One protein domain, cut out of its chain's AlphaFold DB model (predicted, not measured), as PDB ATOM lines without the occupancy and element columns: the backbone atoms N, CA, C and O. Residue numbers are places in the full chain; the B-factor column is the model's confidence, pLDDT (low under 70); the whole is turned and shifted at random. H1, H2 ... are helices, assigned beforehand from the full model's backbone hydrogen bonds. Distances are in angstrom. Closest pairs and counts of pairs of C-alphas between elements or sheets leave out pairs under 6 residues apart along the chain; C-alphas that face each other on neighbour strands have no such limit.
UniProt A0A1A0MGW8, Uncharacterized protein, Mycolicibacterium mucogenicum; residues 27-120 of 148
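What this domain is: This is residues 27 to 120 of the 148 residues of an uncharacterized protein of Mycolicibacterium mucogenicum (UniProt A0A1A0MGW8). One helix, H2, runs through the middle of a rounded body, and the four other helices pack round it, mostly crossing it. H1 folds back along H2 as a helical hairpin, while H3, H4 and H5 cross it steeply, and a long loop of residues 95 to 110 joins H4 to H5. The printed part has 94 residues with five named helices, in the order H1, H2, H3, H4, H5, and no named strand; its class is all helix. The whole is compact, with a radius of gyration of the C-alphas of 12.1 A and spans of 30 by 28 by 24 A.

How they stand to each other: H1, residues 27 to 44, touches H2, residues 49 to 64, with its residues 35 to 43 alone; the closest C-alphas are those of Gln 42 and Tyr 51, 5.3 A apart. This hairpin has a shallow tilt of 29 degrees, opposite ways. H2 is the hub, touching the four other helices. H3, residues 70 to 78, touches residues 59 to 63 of H2 at a steep tilt of 49 degrees, opposite ways, with the C-alphas of Arg 62 and Pro 70 closest at 5.7 A. H1 and H3 only just touch, with 3 pairs of C-alphas within 8 A, the closest being those of Arg 40 and Leu 78 at 6.3 A. H4, residues 82 to 94, is about perpendicular to H2 at 73 degrees, and its residues 88 to 92 touch residues 49 to 56 of H2; the closest C-alphas, of Leu 52 and Ala 92, are 5.4 A apart. H4 touches H3 with residues 82 to 86 alone, closest at the C-alphas of Ala 75 and Leu 82, 5.3 A. H5, residues 111 to 119, touches residues 50 to 54 of H2, with the C-alphas of Ala 53 and Ala 113 closest at 5.2 A. H5 is apart from H1, H3 and H4, and H1 is apart from H4. In H1, H2, H3, H4 and H5 every O i to N i+4 pair is within hydrogen-bond range.

Where its parts are: H1 begins at C-alpha 27 (29.171, 23.666, -37.331) and is 25.8 A long from first to last C-alpha. H2 begins at C-alpha 49 (7.388, 42.267, -37.170) and is 22.2 A long. H3 measures 12.3 A and H4 18.5 A. H5 measures 12.7 A and ends at C-alpha 119 (15.370, 42.797, -46.100).

The domain as a whole: The C-alphas of Gln 27 and Lys 94, the two farthest apart, are 34.1 A from each other. The printed part has no cut. The links H1 to H2, H2 to H3 and H3 to H4 are tight; H4 to H5 is a long link of 16 residues. The mean pLDDT of the printed part is 90.5, and residues 102 to 103 are under 70.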
ATOM      1  N   GLN A  27      29.550  22.580 -36.420       71.56
ATOM      2  CA  GLN A  27      29.171  23.666 -37.331       71.56
ATOM      3  C   GLN A  27      27.666  23.935 -37.300       71.56
ATOM      4  O   GLN A  27      27.232  25.071 -37.506       71.56
ATOM      5  N   GLN A  28      26.860  22.895 -37.091       70.81
ATOM      6  CA  GLN A  28      25.415  23.029 -36.976       70.81
ATOM      7  C   GLN A  28      25.041  23.735 -35.669       70.81
ATOM      8  O   GLN A  28      24.243  24.672 -35.706       70.81
ATOM      9  N   GLU A  29      25.668  23.351 -34.559       76.44
ATOM     10  CA  GLU A  29      25.517  23.993 -33.252       76.44
ATOM     11  C   GLU A  29      25.975  25.452 -33.289       76.44
ATOM     12  O   GLU A  29      25.232  26.334 -32.868       76.44
ATOM     13  N   ALA A  30      27.131  25.748 -33.893       78.00
ATOM     14  CA  ALA A  30      27.611  27.122 -34.044       78.00
ATOM     15  C   ALA A  30      26.646  27.994 -34.870       78.00
ATOM     16  O   ALA A  30      26.365  29.141 -34.514       78.00
ATOM     17  N   ARG A  31      26.090  27.457 -35.966       77.00
ATOM     18  CA  ARG A  31      25.078  28.160 -36.779       77.00
ATOM     19  C   ARG A  31      23.782  28.377 -36.010       77.00
ATOM     20  O   ARG A  31      23.130  29.408 -36.186       77.00
ATOM     21  N   GLU A  32      23.389  27.406 -35.198       82.12
ATOM     22  CA  GLU A  32      22.201  27.498 -34.362       82.12
ATOM     23  C   GLU A  32      22.390  28.543 -33.259       82.12
ATOM     24  O   GLU A  32      21.557  29.439 -33.143       82.12
ATOM     25  N   ALA A  33      23.532  28.541 -32.573       84.25
ATOM     26  CA  ALA A  33      23.902  29.551 -31.586       84.25
ATOM     27  C   ALA A  33      23.895  30.968 -32.183       84.25
ATOM     28  O   ALA A  33      23.266  31.868 -31.631       84.25
ATOM     29  N   GLN A  34      24.497  31.164 -33.363       86.31
ATOM     30  CA  GLN A  34      24.448  32.450 -34.074       86.31
ATOM     31  C   GLN A  34      23.018  32.865 -34.451       86.31
ATOM     32  O   GLN A  34      22.684  34.051 -34.443       86.31
ATOM     33  N   SER A  35      22.164  31.898 -34.799       86.88
ATOM     34  CA  SER A  35      20.760  32.160 -35.136       86.88
ATOM     35  C   SER A  35      19.958  32.582 -33.903       86.88
ATOM     36  O   SER A  35      19.179  33.531 -33.981       86.88
ATOM     37  N   ILE A  36      20.182  31.923 -32.763       92.69
ATOM     38  CA  ILE A  36      19.571  32.275 -31.476       92.69
ATOM     39  C   ILE A  36      20.038  33.647 -31.005       92.69
ATOM     40  O   ILE A  36      19.214  34.460 -30.598       92.69
ATOM     41  N   GLU A  37      21.328  33.949 -31.115       92.31
ATOM     42  CA  GLU A  37      21.865  35.245 -30.703       92.31
ATOM     43  C   GLU A  37      21.252  36.396 -31.510       92.31
ATOM     44  O   GLU A  37      20.837  37.420 -30.970       92.31
ATOM     45  N   ARG A  38      21.082  36.199 -32.820       91.25
ATOM     46  CA  ARG A  38      20.356  37.153 -33.667       91.25
ATOM     47  C   ARG A  38      18.905  37.328 -33.242       91.25
ATOM     48  O   ARG A  38      18.420  38.456 -33.221       91.25
ATOM     49  N   LEU A  39      18.236  36.237 -32.882       93.81
ATOM     50  CA  LEU A  39      16.863  36.282 -32.392       93.81
ATOM     51  C   LEU A  39      16.762  37.041 -31.058       93.81
ATOM     52  O   LEU A  39      15.839  37.837 -30.892       93.81
ATOM     53  N   ARG A  40      17.727  36.864 -30.144       93.94
ATOM     54  CA  ARG A  40      17.825  37.636 -28.891       93.94
ATOM     55  C   ARG A  40      18.016  39.128 -29.157       93.94
ATOM     56  O   ARG A  40      17.302  39.936 -28.574       93.94
ATOM     57  N   ASN A  41      18.910  39.483 -30.078       92.88
ATOM     58  CA  ASN A  41      19.140  40.876 -30.464       92.88
ATOM     59  C   ASN A  41      17.888  41.531 -31.062       92.88
ATOM     60  O   ASN A  41      17.603  42.688 -30.778       92.88
ATOM     61  N   GLN A  42      17.107  40.794 -31.856       92.50
ATOM     62  CA  GLN A  42      15.829  41.302 -32.362       92.50
ATOM     63  C   GLN A  42      14.798  41.479 -31.249       92.50
ATOM     64  O   GLN A  42      14.128  42.504 -31.204       92.50
ATOM     65  N   LEU A  43      14.721  40.529 -30.315       92.81
ATOM     66  CA  LEU A  43      13.833  40.628 -29.160       92.81
ATOM     67  C   LEU A  43      14.170  41.823 -28.254       92.81
ATOM     68  O   LEU A  43      13.271  42.388 -27.635       92.81
ATOM     69  N   ALA A  44      15.442  42.229 -28.182       92.75
ATOM     70  CA  ALA A  44      15.864  43.413 -27.432       92.75
ATOM     71  C   ALA A  44      15.260  44.720 -27.985       92.75
ATOM     72  O   ALA A  44      15.028  45.648 -27.216       92.75
ATOM     73  N   ASN A  45      14.925  44.768 -29.280       90.81
ATOM     74  CA  ASN A  45      14.220  45.896 -29.903       90.81
ATOM     75  C   ASN A  45      12.699  45.873 -29.645       90.81
ATOM     76  O   ASN A  45      11.981  46.762 -30.098       90.81
ATOM     77  N   GLY A  46      12.194  44.859 -28.934       93.75
ATOM     78  CA  GLY A  46      10.777  44.657 -28.651       93.75
ATOM     79  C   GLY A  46      10.108  43.630 -29.568       93.75
ATOM     80  O   GLY A  46      10.756  42.865 -30.282       93.75
ATOM     81  N   ILE A  47       8.773  43.584 -29.523       95.31
ATOM     82  CA  ILE A  47       7.971  42.639 -30.315       95.31
ATOM     83  C   ILE A  47       7.682  43.246 -31.690       95.31
ATOM     84  O   ILE A  47       6.571  43.695 -31.973       95.31
ATOM     85  N   THR A  48       8.716  43.298 -32.525       96.19
ATOM     86  CA  THR A  48       8.644  43.829 -33.892       96.19
ATOM     87  C   THR A  48       8.208  42.762 -34.897       96.19
ATOM     88  O   THR A  48       8.255  41.559 -34.618       96.19
ATOM     89  N   VAL A  49       7.791  43.186 -36.091       95.75
ATOM     90  CA  VAL A  49       7.388  42.267 -37.170       95.75
ATOM     91  C   VAL A  49       8.587  41.420 -37.619       95.75
ATOM     92  O   VAL A  49       8.469  40.217 -37.844       95.75
ATOM     93  N   GLU A  50       9.770  42.024 -37.655       95.06
ATOM     94  CA  GLU A  50      11.051  41.399 -37.968       95.06
ATOM     95  C   GLU A  50      11.417  40.314 -36.951       95.06
ATOM     96  O   GLU A  50      11.810  39.204 -37.328       95.06
ATOM     97  N   TYR A  51      11.222  40.597 -35.660       96.38
ATOM     98  CA  TYR A  51      11.380  39.606 -34.603       96.38
ATOM     99  C   TYR A  51      10.401  38.439 -34.786       96.38
ATOM    100  O   TYR A  51      10.814  37.279 -34.729       96.38
ATOM    101  N   LEU A  52       9.121  38.717 -35.049       96.69
ATOM    102  CA  LEU A  52       8.100  37.683 -35.235       96.69
ATOM    103  C   LEU A  52       8.385  36.800 -36.457       96.69
ATOM    104  O   LEU A  52       8.261  35.577 -36.368       96.69
ATOM    105  N   ALA A  53       8.825  37.391 -37.570       96.25
ATOM    106  CA  ALA A  53       9.235  36.661 -38.766       96.25
ATOM    107  C   ALA A  53      10.464  35.776 -38.490       96.25
ATOM    108  O   ALA A  53      10.505  34.607 -38.891       96.25
ATOM    109  N   MET A  54      11.456  36.292 -37.753       95.38
ATOM    110  CA  MET A  54      12.649  35.528 -37.375       95.38
ATOM    111  C   MET A  54      12.320  34.387 -36.407       95.38
ATOM    112  O   MET A  54      12.810  33.269 -36.583       95.38
ATOM    113  N   LEU A  55      11.443  34.631 -35.432       96.31
ATOM    114  CA  LEU A  55      10.946  33.617 -34.506       96.31
ATOM    115  C   LEU A  55      10.206  32.500 -35.253       96.31
ATOM    116  O   LEU A  55      10.488  31.319 -35.031       96.31
ATOM    117  N   ALA A  56       9.295  32.863 -36.161       95.62
ATOM    118  CA  ALA A  56       8.565  31.916 -36.996       95.62
ATOM    119  C   ALA A  56       9.520  31.067 -37.848       95.62
ATOM    120  O   ALA A  56       9.367  29.848 -37.923       95.62
ATOM    121  N   SER A  57      10.559  31.681 -38.420       94.44
ATOM    122  CA  SER A  57      11.569  30.976 -39.216       94.44
ATOM    123  C   SER A  57      12.338  29.950 -38.387       94.44
ATOM    124  O   SER A  57      12.497  28.801 -38.810       94.44
ATOM    125  N   THR A  58      12.785  30.331 -37.189       94.56
ATOM    126  CA  THR A  58      13.474  29.421 -36.262       94.56
ATOM    127  C   THR A  58      12.567  28.261 -35.851       94.56
ATOM    128  O   THR A  58      12.986  27.103 -35.901       94.56
ATOM    129  N   TYR A  59      11.299  28.540 -35.538       94.44
ATOM    130  CA  TYR A  59      10.306  27.513 -35.225       94.44
ATOM    131  C   TYR A  59      10.115  26.518 -36.378       94.44
ATOM    132  O   TYR A  59      10.267  25.311 -36.174       94.44
ATOM    133  N   VAL A  60       9.836  27.005 -37.592       93.06
ATOM    134  CA  VAL A  60       9.625  26.157 -38.776       93.06
ATOM    135  C   VAL A  60      10.864  25.310 -39.056       93.06
ATOM    136  O   VAL A  60      10.740  24.120 -39.341       93.06
ATOM    137  N   ARG A  61      12.067  25.877 -38.908       90.69
ATOM    138  CA  ARG A  61      13.327  25.145 -39.088       90.69
ATOM    139  C   ARG A  61      13.462  23.978 -38.114       90.69
ATOM    140  O   ARG A  61      13.783  22.875 -38.550       90.69
ATOM    141  N   ARG A  62      13.185  24.189 -36.823       90.69
ATOM    142  CA  ARG A  62      13.246  23.126 -35.804       90.69
ATOM    143  C   ARG A  62      12.160  22.070 -36.007       90.69
ATOM    144  O   ARG A  62      12.430  20.878 -35.885       90.69
ATOM    145  N   VAL A  63      10.951  22.489 -36.390       91.00
ATOM    146  CA  VAL A  63       9.843  21.578 -36.721       91.00
ATOM    147  C   VAL A  63      10.189  20.695 -37.918       91.00
ATOM    148  O   VAL A  63      10.080  19.476 -37.807       91.00
ATOM    149  N   LYS A  64      10.639  21.290 -39.032       89.12
ATOM    150  CA  LYS A  64      11.040  20.565 -40.249       89.12
ATOM    151  C   LYS A  64      12.290  19.712 -40.035       89.12
ATOM    152  O   LYS A  64      12.425  18.666 -40.652       89.12
ATOM    153  N   GLY A  65      13.177  20.133 -39.134       85.50
ATOM    154  CA  GLY A  65      14.327  19.349 -38.685       85.50
ATOM    155  C   GLY A  65      13.970  18.164 -37.783       85.50
ATOM    156  O   GLY A  65      14.869  17.435 -37.382       85.50
ATOM    157  N   GLY A  66      12.691  17.970 -37.442       86.31
ATOM    158  CA  GLY A  66      12.244  16.862 -36.600       86.31
ATOM    159  C   GLY A  66      12.601  17.010 -35.121       86.31
ATOM    160  O   GLY A  66      12.412  16.063 -34.363       86.31
ATOM    161  N   GLN A  67      13.070  18.183 -34.679       85.25
ATOM    162  CA  GLN A  67      13.477  18.370 -33.289       85.25
ATOM    163  C   GLN A  67      12.280  18.192 -32.329       85.25
ATOM    164  O   GLN A  67      11.146  18.617 -32.630       85.25
ATOM    165  N   PRO A  68      12.497  17.552 -31.164       86.69
ATOM    166  CA  PRO A  68      11.470  17.406 -30.145       86.69
ATOM    167  C   PRO A  68      11.212  18.748 -29.453       86.69
ATOM    168  O   PRO A  68      12.134  19.505 -29.187       86.69
ATOM    169  N   LYS A  69       9.942  19.032 -29.131       90.25
ATOM    170  CA  LYS A  69       9.522  20.219 -28.355       90.25
ATOM    171  C   LYS A  69      10.200  21.537 -28.809       90.25
ATOM    172  O   LYS A  69      10.819  22.225 -28.001       90.25
ATOM    173  N   PRO A  70      10.059  21.934 -30.088       91.88
ATOM    174  CA  PRO A  70      10.797  23.072 -30.645       91.88
ATOM    175  C   PRO A  70      10.512  24.391 -29.913       91.88
ATOM    176  O   PRO A  70      11.396  25.228 -29.793       91.88
ATOM    177  N   VAL A  71       9.292  24.572 -29.396       93.25
ATOM    178  CA  VAL A  71       8.899  25.791 -28.670       93.25
ATOM    179  C   VAL A  71       9.565  25.866 -27.294       93.25
ATOM    180  O   VAL A  71      10.051  26.930 -26.925       93.25
ATOM    181  N   ASP A  72       9.630  24.752 -26.559       94.31
ATOM    182  CA  ASP A  72      10.313  24.667 -25.262       94.31
ATOM    183  C   ASP A  72      11.807  24.952 -25.394       94.31
ATOM    184  O   ASP A  72      12.354  25.718 -24.606       94.31
ATOM    185  N   GLN A  73      12.448  24.405 -26.429       93.94
ATOM    186  CA  GLN A  73      13.856  24.687 -26.696       93.94
ATOM    187  C   GLN A  73      14.074  26.173 -26.999       93.94
ATOM    188  O   GLN A  73      14.941  26.791 -26.398       93.94
ATOM    189  N   ILE A  74      13.244  26.780 -27.861       94.75
ATOM    190  CA  ILE A  74      13.357  28.217 -28.173       94.75
ATOM    191  C   ILE A  74      13.152  29.064 -26.908       94.75
ATOM    192  O   ILE A  74      13.837  30.064 -26.713       94.75
ATOM    193  N   ALA A  75      12.219  28.677 -26.039       96.31
ATOM    194  CA  ALA A  75      11.976  29.367 -24.777       96.31
ATOM    195  C   ALA A  75      13.192  29.311 -23.841       96.31
ATOM    196  O   ALA A  75      13.592  30.348 -23.309       96.31
ATOM    197  N   ALA A  76      13.809  28.134 -23.702       95.44
ATOM    198  CA  ALA A  76      15.039  27.956 -22.937       95.44
ATOM    199  C   ALA A  76      16.191  28.789 -23.521       95.44
ATOM    200  O   ALA A  76      16.832  29.546 -22.796       95.44
ATOM    201  N   ASP A  77      16.381  28.736 -24.841       94.31
ATOM    202  CA  ASP A  77      17.416  29.490 -25.549       94.31
ATOM    203  C   ASP A  77      17.247  31.005 -25.388       94.31
ATOM    204  O   ASP A  77      18.221  31.738 -25.247       94.31
ATOM    205  N   LEU A  78      16.017  31.516 -25.384       93.94
ATOM    206  CA  LEU A  78      15.761  32.947 -25.199       93.94
ATOM    207  C   LEU A  78      15.693  33.369 -23.726       93.94
ATOM    208  O   LEU A  78      15.564  34.563 -23.451       93.94
ATOM    209  N   GLY A  79      15.745  32.423 -22.783       94.62
ATOM    210  CA  GLY A  79      15.527  32.698 -21.363       94.62
ATOM    211  C   GLY A  79      14.147  33.313 -21.097       94.62
ATOM    212  O   GLY A  79      14.008  34.187 -20.241       94.62
ATOM    213  N   LYS A  80      13.130  32.926 -21.879       96.06
ATOM    214  CA  LYS A  80      11.761  33.453 -21.774       96.06
ATOM    215  C   LYS A  80      10.778  32.362 -21.352       96.06
ATOM    216  O   LYS A  80      10.971  31.198 -21.693       96.06
ATOM    217  N   PRO A  81       9.675  32.721 -20.668       97.06
ATOM    218  CA  PRO A  81       8.626  31.764 -20.350       97.06
ATOM    219  C   PRO A  81       8.047  31.119 -21.612       97.06
ATOM    220  O   PRO A  81       7.801  31.783 -22.621       97.06
ATOM    221  N   LEU A  82       7.737  29.825 -21.530       95.25
ATOM    222  CA  LEU A  82       7.149  29.067 -22.637       95.25
ATOM    223  C   LEU A  82       5.860  29.708 -23.177       95.25
ATOM    224  O   LEU A  82       5.646  29.776 -24.388       95.25
ATOM    225  N   GLN A  83       5.016  30.223 -22.278       95.56
ATOM    226  CA  GLN A  83       3.768  30.899 -22.642       95.56
ATOM    227  C   GLN A  83       4.016  32.190 -23.428       95.56
ATOM    228  O   GLN A  83       3.279  32.478 -24.365       95.56
ATOM    229  N   THR A  84       5.089  32.920 -23.117       95.75
ATOM    230  CA  THR A  84       5.495  34.124 -23.851       95.75
ATOM    231  C   THR A  84       5.860  33.782 -25.293       95.75
ATOM    232  O   THR A  84       5.360  34.407 -26.222       95.75
ATOM    233  N   ILE A  85       6.657  32.731 -25.508       96.19
ATOM    234  CA  ILE A  85       7.024  32.298 -26.864       96.19
ATOM    235  C   ILE A  85       5.806  31.797 -27.646       96.19
ATOM    236  O   ILE A  85       5.658  32.119 -28.825       96.19
ATOM    237  N   ARG A  86       4.891  31.064 -26.999       94.88
ATOM    238  CA  ARG A  86       3.614  30.674 -27.621       94.88
ATOM    239  C   ARG A  86       2.770  31.888 -28.009       94.88
ATOM    240  O   ARG A  86       2.208  31.887 -29.100       94.88
ATOM    241  N   GLY A  87       2.719  32.911 -27.156       96.06
ATOM    242  CA  GLY A  87       2.049  34.181 -27.437       96.06
ATOM    243  C   GLY A  87       2.645  34.899 -28.646       96.06
ATOM    244  O   GLY A  87       1.913  35.288 -29.552       96.06
ATOM    245  N   HIS A  88       3.974  34.977 -28.736       96.00
ATOM    246  CA  HIS A  88       4.650  35.563 -29.896       96.00
ATOM    247  C   HIS A  88       4.384  34.771 -31.187       96.00
ATOM    248  O   HIS A  88       4.079  35.360 -32.218       96.00
ATOM    249  N   LEU A  89       4.420  33.435 -31.149       95.38
ATOM    250  CA  LEU A  89       4.068  32.610 -32.315       95.38
ATOM    251  C   LEU A  89       2.598  32.774 -32.721       95.38
ATOM    252  O   LEU A  89       2.275  32.745 -33.906       95.38
ATOM    253  N   TRP A  90       1.700  32.950 -31.752       94.44
ATOM    254  CA  TRP A  90       0.306  33.278 -32.034       94.44
ATOM    255  C   TRP A  90       0.176  34.645 -32.713       94.44
ATOM    256  O   TRP A  90      -0.532  34.754 -33.712       94.44
ATOM    257  N   GLN A  91       0.918  35.656 -32.256       95.31
ATOM    258  CA  GLN A  91       0.958  36.969 -32.899       95.31
ATOM    259  C   GLN A  91       1.515  36.894 -34.330       95.31
ATOM    260  O   GLN A  91       0.939  37.494 -35.231       95.31
ATOM    261  N   ALA A  92       2.555  36.090 -34.573       95.12
ATOM    262  CA  ALA A  92       3.082  35.857 -35.920       95.12
ATOM    263  C   ALA A  92       2.029  35.245 -36.866       95.12
ATOM    264  O   ALA A  92       1.956  35.623 -38.032       95.12
ATOM    265  N   ARG A  93       1.169  34.344 -36.369       94.00
ATOM    266  CA  ARG A  93       0.033  33.810 -37.148       94.00
ATOM    267  C   ARG A  93      -1.029  34.867 -37.421       94.00
ATOM    268  O   ARG A  93      -1.560  34.925 -38.518       94.00
ATOM    269  N   LYS A  94      -1.335  35.706 -36.427       94.12
ATOM    270  CA  LYS A  94      -2.300  36.810 -36.567       94.12
ATOM    271  C   LYS A  94      -1.846  37.875 -37.567       94.12
ATOM    272  O   LYS A  94      -2.697  38.597 -38.065       94.12
ATOM    273  N   GLN A  95      -0.544  37.972 -37.817       94.38
ATOM    274  CA  GLN A  95       0.057  38.870 -38.804       94.38
ATOM    275  C   GLN A  95       0.366  38.179 -40.142       94.38
ATOM    276  O   GLN A  95       1.135  38.716 -40.930       94.38
ATOM    277  N   ASP A  96      -0.162  36.973 -40.386       94.56
ATOM    278  CA  ASP A  96       0.088  36.215 -41.619       94.56
ATOM    279  C   ASP A  96       1.584  36.004 -41.924       94.56
ATOM    280  O   ASP A  96       1.998  35.918 -43.076       94.56
ATOM    281  N   LEU A  97       2.427  35.881 -40.891       94.56
ATOM    282  CA  LEU A  97       3.855  35.556 -41.030       94.56
ATOM    283  C   LEU A  97       4.120  34.044 -40.955       94.56
ATOM    284  O   LEU A  97       5.141  33.545 -41.433       94.56
ATOM    285  N   LEU A  98       3.200  33.308 -40.333       93.69
ATOM    286  CA  LEU A  98       3.294  31.872 -40.105       93.69
ATOM    287  C   LEU A  98       1.947  31.219 -40.406       93.69
ATOM    288  O   LEU A  98       0.938  31.578 -39.800       93.69
ATOM    289  N   THR A  99       1.936  30.228 -41.291       91.81
ATOM    290  CA  THR A  99       0.732  29.443 -41.572       91.81
ATOM    291  C   THR A  99       0.480  28.385 -40.494       91.81
ATOM    292  O   THR A  99       1.351  28.039 -39.689       91.81
ATOM    293  N   GLY A 100      -0.737  27.838 -40.481       84.50
ATOM    294  CA  GLY A 100      -1.131  26.734 -39.608       84.50
ATOM    295  C   GLY A 100      -1.994  27.151 -38.417       84.50
ATOM    296  O   GLY A 100      -2.042  28.309 -38.006       84.50
ATOM    297  N   SER A 101      -2.704  26.174 -37.856       71.19
ATOM    298  CA  SER A 101      -3.689  26.411 -36.799       71.19
ATOM    299  C   SER A 101      -3.058  26.458 -35.401       71.19
ATOM    300  O   SER A 101      -2.104  25.719 -35.120       71.19
ATOM    301  N   PRO A 102      -3.613  27.265 -34.476       66.88
ATOM    302  CA  PRO A 102      -3.262  27.173 -33.063       66.88
ATOM    303  C   PRO A 102      -3.458  25.735 -32.556       66.88
ATOM    304  O   PRO A 102      -4.436  25.072 -32.888       66.88
ATOM    305  N   GLY A 103      -2.489  25.230 -31.788       66.62
ATOM    306  CA  GLY A 103      -2.521  23.876 -31.222       66.62
ATOM    307  C   GLY A 103      -1.995  22.751 -32.124       66.62
ATOM    308  O   GLY A 103      -1.774  21.653 -31.624       66.62
ATOM    309  N   ARG A 104      -1.715  22.999 -33.414       72.81
ATOM    310  CA  ARG A 104      -1.066  22.008 -34.293       72.81
ATOM    311  C   ARG A 104       0.428  22.300 -34.444       72.81
ATOM    312  O   ARG A 104       0.828  23.445 -34.656       72.81
ATOM    313  N   LYS A 105       1.262  21.257 -34.320       70.38
ATOM    314  CA  LYS A 105       2.688  21.322 -34.684       70.38
ATOM    315  C   LYS A 105       2.770  21.418 -36.206       70.38
ATOM    316  O   LYS A 105       2.193  20.575 -36.885       70.38
ATOM    317  N   GLY A 106       3.485  22.411 -36.725       77.94
ATOM    318  CA  GLY A 106       3.613  22.613 -38.167       77.94
ATOM    319  C   GLY A 106       3.364  24.052 -38.586       77.94
ATOM    320  O   GLY A 106       3.274  24.952 -37.748       77.94
ATOM    321  N   GLY A 107       3.256  24.229 -39.895       87.25
ATOM    322  CA  GLY A 107       3.171  25.528 -40.538       87.25
ATOM    323  C   GLY A 107       4.402  25.826 -41.380       87.25
ATOM    324  O   GLY A 107       5.464  25.211 -41.235       87.25
ATOM    325  N   ASP A 108       4.232  26.809 -42.241       92.31
ATOM    326  CA  ASP A 108       5.220  27.310 -43.174       92.31
ATOM    327  C   ASP A 108       5.303  28.826 -43.055       92.31
ATOM    328  O   ASP A 108       4.363  29.499 -42.627       92.31
ATOM    329  N   LEU A 109       6.457  29.371 -43.428       93.31
ATOM    330  CA  LEU A 109       6.591  30.811 -43.585       93.31
ATOM    331  C   LEU A 109       5.783  31.259 -44.795       93.31
ATOM    332  O   LEU A 109       5.836  30.632 -45.855       93.31
ATOM    333  N   THR A 110       5.076  32.369 -44.645       95.44
ATOM    334  CA  THR A 110       4.413  33.017 -45.772       95.44
ATOM    335  C   THR A 110       5.423  33.740 -46.659       95.44
ATOM    336  O   THR A 110       6.574  33.979 -46.275       95.44
ATOM    337  N   ALA A 111       4.988  34.115 -47.865       93.44
ATOM    338  CA  ALA A 111       5.794  34.938 -48.761       93.44
ATOM    339  C   ALA A 111       6.222  36.250 -48.089       93.44
ATOM    340  O   ALA A 111       7.376  36.649 -48.214       93.44
ATOM    341  N   GLU A 112       5.331  36.865 -47.311       93.06
ATOM    342  CA  GLU A 112       5.604  38.128 -46.629       93.06
ATOM    343  C   GLU A 112       6.678  37.985 -45.550       93.06
ATOM    344  O   GLU A 112       7.666  38.720 -45.553       93.06
ATOM    345  N   ALA A 113       6.583  36.955 -44.703       93.69
ATOM    346  CA  ALA A 113       7.636  36.667 -43.732       93.69
ATOM    347  C   ALA A 113       8.995  36.438 -44.408       93.69
ATOM    348  O   ALA A 113      10.023  36.914 -43.926       93.69
ATOM    349  N   MET A 114       9.017  35.743 -45.550       93.94
ATOM    350  CA  MET A 114      10.251  35.543 -46.309       93.94
ATOM    351  C   MET A 114      10.817  36.851 -46.872       93.94
ATOM    352  O   MET A 114      12.038  37.000 -46.886       93.94
ATOM    353  N   ARG A 115       9.972  37.792 -47.311       94.75
ATOM    354  CA  ARG A 115      10.408  39.114 -47.793       94.75
ATOM    355  C   ARG A 115      11.044  39.929 -46.674       94.75
ATOM    356  O   ARG A 115      12.160  40.410 -46.850       94.75
ATOM    357  N   ILE A 116      10.402  39.981 -45.509       94.19
ATOM    358  CA  ILE A 116      10.929  40.672 -44.324       94.19
ATOM    359  C   ILE A 116      12.309  40.111 -43.960       94.19
ATOM    360  O   ILE A 116      13.285  40.848 -43.847       94.19
ATOM    361  N   LEU A 117      12.442  38.784 -43.892       92.25
ATOM    362  CA  LEU A 117      13.716  38.122 -43.578       92.25
ATOM    363  C   LEU A 117      14.826  38.366 -44.611       92.25
ATOM    364  O   LEU A 117      16.006  38.211 -44.281       92.25
ATOM    365  N   GLN A 118      14.478  38.681 -45.860       91.19
ATOM    366  CA  GLN A 118      15.442  39.034 -46.907       91.19
ATOM    367  C   GLN A 118      15.910  40.487 -46.798       91.19
ATOM    368  O   GLN A 118      17.054  40.769 -47.144       91.19
ATOM    369  N   GLN A 119      15.054  41.382 -46.306       89.81
ATOM    370  CA  GLN A 119      15.370  42.797 -46.100       89.81
ATOM    371  C   GLN A 119      16.207  43.035 -44.837       89.81
ATOM    372  O   GLN A 119      16.936  44.021 -44.751       89.81
ATOM    373  N   MET A 120      16.147  42.122 -43.865       85.88
ATOM    374  CA  MET A 120      16.964  42.210 -42.658       85.88
ATOM    375  C   MET A 120      18.463  42.042 -42.962       85.88
ATOM    376  O   MET A 120      18.841  41.156 -43.738       85.88
TER     377      MET A 120